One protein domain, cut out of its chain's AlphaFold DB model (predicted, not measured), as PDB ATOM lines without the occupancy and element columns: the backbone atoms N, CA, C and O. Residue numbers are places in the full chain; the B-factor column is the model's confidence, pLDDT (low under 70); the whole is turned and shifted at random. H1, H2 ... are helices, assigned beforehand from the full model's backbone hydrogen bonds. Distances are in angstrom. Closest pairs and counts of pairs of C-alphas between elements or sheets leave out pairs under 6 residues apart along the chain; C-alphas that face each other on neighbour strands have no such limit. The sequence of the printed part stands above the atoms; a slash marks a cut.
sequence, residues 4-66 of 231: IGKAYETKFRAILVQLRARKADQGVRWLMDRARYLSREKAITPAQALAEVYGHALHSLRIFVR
ATOM      1  N   ILE A   4     130.524 160.456 130.762       87.25
ATOM      2  CA  ILE A   4     131.550 159.599 130.151       87.25
ATOM      3  C   ILE A   4     131.038 158.963 128.853       87.25
ATOM      4  O   ILE A   4     131.719 159.018 127.834       87.25
ATOM      5  N   GLY A   5     129.825 158.401 128.863       90.50
ATOM      6  CA  GLY A   5     129.233 157.792 127.671       90.50
ATOM      7  C   GLY A   5     129.095 158.787 126.518       90.50
ATOM      8  O   GLY A   5     129.496 158.479 125.401       90.50
ATOM      9  N   LYS A   6     128.619 160.008 126.795       90.38
ATOM     10  CA  LYS A   6     128.496 161.071 125.781       90.38
ATOM     11  C   LYS A   6     129.856 161.483 125.193       90.38
ATOM     12  O   LYS A   6     129.973 161.692 123.985       90.38
ATOM     13  N   ALA A   7     130.891 161.564 126.031       90.06
ATOM     14  CA  ALA A   7     132.247 161.859 125.573       90.06
ATOM     15  C   ALA A   7     132.779 160.762 124.631       90.06
ATOM     16  O   ALA A   7     133.312 161.068 123.562       90.06
ATOM     17  N   TYR A   8     132.560 159.485 124.962       94.12
ATOM     18  CA  TYR A   8     132.967 158.374 124.099       94.12
ATOM     19  C   TYR A   8     132.153 158.264 122.808       94.12
ATOM     20  O   TYR A   8     132.731 157.959 121.771       94.12
ATOM     21  N   GLU A   9     130.857 158.583 122.806       94.56
ATOM     22  CA  GLU A   9     130.087 158.673 121.555       94.56
ATOM     23  C   GLU A   9     130.685 159.692 120.585       94.56
ATOM     24  O   GLU A   9     130.788 159.428 119.387       94.56
ATOM     25  N   THR A  10     131.124 160.837 121.112       91.88
ATOM     26  CA  THR A  10     131.788 161.880 120.321       91.88
ATOM     27  C   THR A  10     133.111 161.365 119.751       91.88
ATOM     28  O   THR A  10     133.361 161.500 118.551       91.88
ATOM     29  N   LYS A  11     133.924 160.697 120.581       92.88
ATOM     30  CA  LYS A  11     135.181 160.058 120.164       92.88
ATOM     31  C   LYS A  11     134.963 158.983 119.083       92.88
ATOM     32  O   LYS A  11     135.640 159.000 118.056       92.88
ATOM     33  N   PHE A  12     133.990 158.087 119.255       96.38
ATOM     34  CA  PHE A  12     133.659 157.050 118.270       96.38
ATOM     35  C   PHE A  12     133.156 157.634 116.954       96.38
ATOM     36  O   PHE A  12     133.564 157.195 115.878       96.38
ATOM     37  N   ARG A  13     132.293 158.649 117.025       95.44
ATOM     38  CA  ARG A  13     131.794 159.348 115.843       95.44
ATOM     39  C   ARG A  13     132.935 159.967 115.045       95.44
ATOM     40  O   ARG A  13     132.955 159.813 113.828       95.44
ATOM     41  N   ALA A  14     133.889 160.614 115.717       91.25
ATOM     42  CA  ALA A  14     135.056 161.204 115.065       91.25
ATOM     43  C   ALA A  14     135.873 160.157 114.287       91.25
ATOM     44  O   ALA A  14     136.208 160.394 113.127       91.25
ATOM     45  N   ILE A  15     136.113 158.979 114.877       92.25
ATOM     46  CA  ILE A  15     136.798 157.869 114.196       92.25
ATOM     47  C   ILE A  15     136.015 157.406 112.963       92.25
ATOM     48  O   ILE A  15     136.578 157.286 111.879       92.25
ATOM     49  N   LEU A  16     134.711 157.157 113.106       94.19
ATOM     50  CA  LEU A  16     133.885 156.633 112.015       94.19
ATOM     51  C   LEU A  16     133.775 157.609 110.837       94.19
ATOM     52  O   LEU A  16     133.734 157.171 109.688       94.19
ATOM     53  N   VAL A  17     133.762 158.916 111.110       91.56
ATOM     54  CA  VAL A  17     133.821 159.957 110.073       91.56
ATOM     55  C   VAL A  17     135.153 159.896 109.323       91.56
ATOM     56  O   VAL A  17     135.150 159.908 108.094       91.56
ATOM     57  N   GLN A  18     136.280 159.763 110.028       88.56
ATOM     58  CA  GLN A  18     137.599 159.643 109.391       88.56
ATOM     59  C   GLN A  18     137.752 158.343 108.589       88.56
ATOM     60  O   GLN A  18     138.319 158.355 107.500       88.56
ATOM     61  N   LEU A  19     137.156 157.248 109.063       88.44
ATOM     62  CA  LEU A  19     137.039 155.980 108.335       88.44
ATOM     63  C   LEU A  19     136.045 156.029 107.157       88.44
ATOM     64  O   LEU A  19     135.837 155.015 106.492       88.44
ATOM     65  N   ARG A  20     135.391 157.172 106.903       89.56
ATOM     66  CA  ARG A  20     134.367 157.354 105.857       89.56
ATOM     67  C   ARG A  20     133.224 156.328 105.953       89.56
ATOM     68  O   ARG A  20     132.691 155.861 104.943       89.56
ATOM     69  N   ALA A  21     132.831 155.961 107.173       90.62
ATOM     70  CA  ALA A  21     131.784 154.973 107.410       90.62
ATOM     71  C   ALA A  21     130.418 155.475 106.907       90.62
ATOM     72  O   ALA A  21     129.896 156.483 107.383       90.62
ATOM     73  N   ARG A  22     129.779 154.721 106.000       88.75
ATOM     74  CA  ARG A  22     128.490 155.098 105.376       88.75
ATOM     75  C   ARG A  22     127.337 155.300 106.368       88.75
ATOM     76  O   ARG A  22     126.389 156.012 106.067       88.75
ATOM     77  N   LYS A  23     127.383 154.637 107.529       93.62
ATOM     78  CA  LYS A  23     126.327 154.662 108.556       93.62
ATOM     79  C   LYS A  23     126.917 154.949 109.939       93.62
ATOM     80  O   LYS A  23     126.806 154.124 110.846       93.62
ATOM     81  N   ALA A  24     127.560 156.109 110.097       92.44
ATOM     82  CA  ALA A  24     128.278 156.481 111.321       92.44
ATOM     83  C   ALA A  24     127.419 156.355 112.596       92.44
ATOM     84  O   ALA A  24     127.877 155.771 113.570       92.44
ATOM     85  N   ASP A  25     126.151 156.784 112.586       93.00
ATOM     86  CA  ASP A  25     125.258 156.653 113.754       93.00
ATOM     87  C   ASP A  25     124.986 155.202 114.169       93.00
ATOM     88  O   ASP A  25     124.880 154.884 115.354       93.00
ATOM     89  N   GLN A  26     124.856 154.297 113.197       94.75
ATOM     90  CA  GLN A  26     124.707 152.867 113.480       94.75
ATOM     91  C   GLN A  26     126.013 152.292 114.030       94.75
ATOM     92  O   GLN A  26     125.975 151.527 114.989       94.75
ATOM     93  N   GLY A  27     127.156 152.725 113.491       95.06
ATOM     94  CA  GLY A  27     128.474 152.353 114.003       95.06
ATOM     95  C   GLY A  27     128.708 152.812 115.445       95.06
ATOM     96  O   GLY A  27     129.163 152.015 116.259       95.06
ATOM     97  N   VAL A  28     128.339 154.051 115.795       96.81
ATOM     98  CA  VAL A  28     128.449 154.556 117.177       96.81
ATOM     99  C   VAL A  28     127.625 153.688 118.123       96.81
ATOM    100  O   VAL A  28     128.151 153.233 119.134       96.81
ATOM    101  N   ARG A  29     126.363 153.397 117.778       96.62
ATOM    102  CA  ARG A  29     125.514 152.509 118.588       96.62
ATOM    103  C   ARG A  29     126.152 151.134 118.767       96.62
ATOM    104  O   ARG A  29     126.253 150.662 119.892       96.62
ATOM    105  N   TRP A  30     126.665 150.538 117.693       96.94
ATOM    106  CA  TRP A  30     127.341 149.244 117.764       96.94
ATOM    107  C   TRP A  30     128.570 149.262 118.690       96.94
ATOM    108  O   TRP A  30     128.712 148.376 119.531       96.94
ATOM    109  N   LEU A  31     129.424 150.290 118.605       97.31
ATOM    110  CA  LEU A  31     130.600 150.438 119.476       97.31
ATOM    111  C   LEU A  31     130.202 150.630 120.947       97.31
ATOM    112  O   LEU A  31     130.786 150.011 121.840       97.31
ATOM    113  N   MET A  32     129.169 151.432 121.206       97.75
ATOM    114  CA  MET A  32     128.629 151.630 122.554       97.75
ATOM    115  C   MET A  32     128.045 150.334 123.128       97.75
ATOM    116  O   MET A  32     128.219 150.045 124.314       97.75
ATOM    117  N   ASP A  33     127.356 149.539 122.313       97.25
ATOM    118  CA  ASP A  33     126.784 148.246 122.703       97.25
ATOM    119  C   ASP A  33     127.887 147.220 122.976       97.25
ATOM    120  O   ASP A  33     127.840 146.512 123.986       97.25
ATOM    121  N   ARG A  34     128.931 147.212 122.140       97.25
ATOM    122  CA  ARG A  34     130.127 146.386 122.325       97.25
ATOM    123  C   ARG A  34     130.821 146.688 123.651       97.25
ATOM    124  O   ARG A  34     131.177 145.749 124.357       97.25
ATOM    125  N   ALA A  35     130.956 147.960 124.029       96.88
ATOM    126  CA  ALA A  35     131.526 148.341 125.323       96.88
ATOM    127  C   ALA A  35     130.661 147.863 126.504       96.88
ATOM    128  O   ALA A  35     131.190 147.381 127.506       96.88
ATOM    129  N   ARG A  36     129.324 147.926 126.391       96.81
ATOM    130  CA  ARG A  36     128.423 147.399 127.435       96.81
ATOM    131  C   ARG A  36     128.531 145.883 127.581       96.81
ATOM    132  O   ARG A  36     128.519 145.390 128.705       96.81
ATOM    133  N   TYR A  37     128.646 145.158 126.469       97.06
ATOM    134  CA  TYR A  37     128.892 143.716 126.480       97.06
ATOM    135  C   TYR A  37     130.230 143.388 127.157       97.06
ATOM    136  O   TYR A  37     130.254 142.615 128.111       97.06
ATOM    137  N   LEU A  38     131.309 144.057 126.742       96.31
ATOM    138  CA  LEU A  38     132.661 143.855 127.265       96.31
ATOM    139  C   LEU A  38     132.766 144.122 128.775       96.31
ATOM    140  O   LEU A  38     133.407 143.364 129.496       96.31
ATOM    141  N   SER A  39     132.104 145.178 129.263       96.75
ATOM    142  CA  SER A  39     132.046 145.495 130.697       96.75
ATOM    143  C   SER A  39     131.452 144.344 131.514       96.75
ATOM    144  O   SER A  39     131.975 144.027 132.580       96.75
ATOM    145  N   ARG A  40     130.404 143.681 131.001       96.56
ATOM    146  CA  ARG A  40     129.787 142.514 131.651       96.56
ATOM    147  C   ARG A  40     130.673 141.277 131.553       96.56
ATOM    148  O   ARG A  40     130.875 140.607 132.554       96.56
ATOM    149  N   GLU A  41     131.195 140.999 130.362       97.12
ATOM    150  CA  GLU A  41     132.016 139.819 130.070       97.12
ATOM    151  C   GLU A  41     133.295 139.779 130.916       97.12
ATOM    152  O   GLU A  41     133.614 138.752 131.506       97.12
ATOM    153  N   LYS A  42     134.009 140.907 131.013       95.06
ATOM    154  CA  LYS A  42     135.274 141.009 131.758       95.06
ATOM    155  C   LYS A  42     135.111 141.486 133.204       95.06
ATOM    156  O   LYS A  42     136.113 141.641 133.894       95.06
ATOM    157  N   ALA A  43     133.884 141.769 133.646       94.56
ATOM    158  CA  ALA A  43     133.595 142.376 134.949       94.56
ATOM    159  C   ALA A  43     134.417 143.658 135.239       94.56
ATOM    160  O   ALA A  43     134.837 143.906 136.368       94.56
ATOM    161  N   ILE A  44     134.645 144.484 134.210       93.94
ATOM    162  CA  ILE A  44     135.356 145.771 134.307       93.94
ATOM    163  C   ILE A  44     134.379 146.943 134.308       93.94
ATOM    164  O   ILE A  44     133.226 146.827 133.874       93.94
ATOM    165  N   THR A  45     134.839 148.114 134.755       94.50
ATOM    166  CA  THR A  45     133.990 149.308 134.778       94.50
ATOM    167  C   THR A  45     133.566 149.722 133.360       94.50
ATOM    168  O   THR A  45     134.317 149.524 132.398       94.50
ATOM    169  N   PRO A  46     132.399 150.374 133.196       93.88
ATOM    170  CA  PRO A  46     131.972 150.875 131.890       93.88
ATOM    171  C   PRO A  46     132.989 151.816 131.229       93.88
ATOM    172  O   PRO A  46     133.126 151.806 130.011       93.88
ATOM    173  N   ALA A  47     133.721 152.612 132.015       92.88
ATOM    174  CA  ALA A  47     134.739 153.522 131.494       92.88
ATOM    175  C   ALA A  47     135.961 152.780 130.935       92.88
ATOM    176  O   ALA A  47     136.451 153.154 129.872       92.88
ATOM    177  N   GLN A  48     136.414 151.720 131.611       92.94
ATOM    178  CA  GLN A  48     137.490 150.857 131.114       92.94
ATOM    179  C   GLN A  48     137.070 150.144 129.828       92.94
ATOM    180  O   GLN A  48     137.809 150.159 128.850       92.94
ATOM    181  N   ALA A  49     135.853 149.596 129.786       95.56
ATOM    182  CA  ALA A  49     135.347 148.938 128.584       95.56
ATOM    183  C   ALA A  49     135.225 149.904 127.391       95.56
ATOM    184  O   ALA A  49     135.571 149.545 126.268       95.56
ATOM    185  N   LEU A  50     134.767 151.140 127.624       96.25
ATOM    186  CA  LEU A  50     134.733 152.184 126.595       96.25
ATOM    187  C   LEU A  50     136.142 152.546 126.106       96.25
ATOM    188  O   LEU A  50     136.339 152.659 124.898       96.25
ATOM    189  N   ALA A  51     137.111 152.681 127.018       93.75
ATOM    190  CA  ALA A  51     138.507 152.945 126.678       93.75
ATOM    191  C   ALA A  51     139.113 151.819 125.823       93.75
ATOM    192  O   ALA A  51     139.749 152.105 124.813       93.75
ATOM    193  N   GLU A  52     138.867 150.549 126.167       94.06
ATOM    194  CA  GLU A  52     139.344 149.400 125.381       94.06
ATOM    195  C   GLU A  52     138.754 149.392 123.964       94.06
ATOM    196  O   GLU A  52     139.488 149.307 122.979       94.06
ATOM    197  N   VAL A  53     137.428 149.532 123.835       96.06
ATOM    198  CA  VAL A  53     136.768 149.575 122.517       96.06
ATOM    199  C   VAL A  53     137.259 150.769 121.693       96.06
ATOM    200  O   VAL A  53     137.443 150.650 120.481       96.06
ATOM    201  N   TYR A  54     137.511 151.907 122.340       95.56
ATOM    202  CA  TYR A  54     138.082 153.088 121.701       95.56
ATOM    203  C   TYR A  54     139.507 152.862 121.196       95.56
ATOM    204  O   TYR A  54     139.780 153.170 120.036       95.56
ATOM    205  N   GLY A  55     140.377 152.247 122.000       91.06
ATOM    206  CA  GLY A  55     141.732 151.875 121.584       91.06
ATOM    207  C   GLY A  55     141.735 150.965 120.351       91.06
ATOM    208  O   GLY A  55     142.464 151.217 119.391       91.06
ATOM    209  N   HIS A  56     140.846 149.966 120.305       91.81
ATOM    210  CA  HIS A  56     140.694 149.109 119.124       91.81
ATOM    211  C   HIS A  56     140.229 149.883 117.882       91.81
ATOM    212  O   HIS A  56     140.767 149.681 116.792       91.81
ATOM    213  N   ALA A  57     139.265 150.794 118.034       92.50
ATOM    214  CA  ALA A  57     138.784 151.621 116.930       92.50
ATOM    215  C   ALA A  57     139.879 152.567 116.396       92.50
ATOM    216  O   ALA A  57     140.014 152.725 115.180       92.50
ATOM    217  N   LEU A  58     140.695 153.150 117.283       89.50
ATOM    218  CA  LEU A  58     141.866 153.950 116.907       89.50
ATOM    219  C   LEU A  58     142.891 153.118 116.134       89.50
ATOM    220  O   LEU A  58     143.408 153.572 115.114       89.50
ATOM    221  N   HIS A  59     143.162 151.890 116.575       86.94
ATOM    222  CA  HIS A  59     144.068 150.991 115.866       86.94
ATOM    223  C   HIS A  59     143.589 150.707 114.432       86.94
ATOM    224  O   HIS A  59     144.369 150.818 113.486       86.94
ATOM    225  N   SER A  60     142.292 150.432 114.242       86.75
ATOM    226  CA  SER A  60     141.708 150.258 112.903       86.75
ATOM    227  C   SER A  60     141.846 151.511 112.032       86.75
ATOM    228  O   SER A  60     142.193 151.407 110.856       86.75
ATOM    229  N   LEU A  61     141.624 152.697 112.605       86.00
ATOM    230  CA  LEU A  61     141.829 153.971 111.915       86.00
ATOM    231  C   LEU A  61     143.282 154.163 111.474       86.00
ATOM    232  O   LEU A  61     143.519 154.557 110.336       86.00
ATOM    233  N   ARG A  62     144.259 153.849 112.327       86.00
ATOM    234  CA  ARG A  62     145.686 153.956 111.981       86.00
ATOM    235  C   ARG A  62     146.059 153.060 110.801       86.00
ATOM    236  O   ARG A  62     146.769 153.512 109.906       86.00
ATOM    237  N   ILE A  63     145.569 151.817 110.774       84.44
ATOM    238  CA  ILE A  63     145.781 150.901 109.641       84.44
ATOM    239  C   ILE A  63     145.186 151.496 108.360       84.44
ATOM    240  O   ILE A  63     145.849 151.509 107.324       84.44
ATOM    241  N   PHE A  64     143.965 152.030 108.444       83.06
ATOM    242  CA  PHE A  64     143.292 152.658 107.310       83.06
ATOM    243  C   PHE A  64     144.070 153.868 106.773       83.06
ATOM    244  O   PHE A  64     144.358 153.925 105.581       83.06
ATOM    245  N   VAL A  65     144.474 154.798 107.647       80.12
ATOM    246  CA  VAL A  65     145.226 156.004 107.263       80.12
ATOM    247  C   VAL A  65     146.582 155.648 106.652       80.12
ATOM    248  O   VAL A  65     146.938 156.216 105.625       80.12
ATOM    249  N   ARG A  66     147.321 154.678 107.210       71.44
ATOM    250  CA  ARG A  66     148.603 154.222 106.634       71.44
ATOM    251  C   ARG A  66     148.446 153.668 105.217       71.44
ATOM    252  O   ARG A  66     149.319 153.880 104.383       71.44
TER     253      ARG A  66
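What this domain is: This is residues 4 to 66 of the 231 residues of a protein of Pedosphaera parvula (strain Ellin514) (UniProt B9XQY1). Helices H1 and H3 lie side by side, running the same way, and H2 runs back slantwise across one side of this pair, from H1 over to H3. The printed part has 63 residues with three named helices, H1, H2, H3, and no named strand; it is all helix and compact, with a radius of gyration of the C-alphas of 11.4 A and spans of 33 by 22 by 17 A.

Where its parts are: H1, residues 4 to 18, begins at C-alpha 4 (131.550, 159.599, 130.151) and measures 21.6 A. H2, residues 24 to 41, measures 25.4 A. H3, residues 46 to 66, measures 30.4 A and ends at C-alpha 66 (148.603, 154.222, 106.634).

How they stand to each other: H1 touches H3 at a shallow tilt of 12 degrees, the same way; their closest C-alphas, Ile 15 and Leu 61, are 6.8 A apart. H2 touches H1 with residues 24 to 32 alone, at a steep tilt of 49 degrees, opposite ways; C-alphas 16 and 24 are closest, 5.7 A. H2 touches H3 with residues 31 to 39 alone, and H3 touches H2 with residues 46 to 53 alone, at a steep tilt of 48 degrees, opposite ways; C-alphas 35 and 49 are closest, 5.1 A. In H1, H2 and H3 every O i to N i+4 pair is within hydrogen-bond range.

The domain as a whole: C-alphas 43 and 66 are farthest apart, 34.2 A. The printed part has no cut, both links are tight, and no printed residue is under 70.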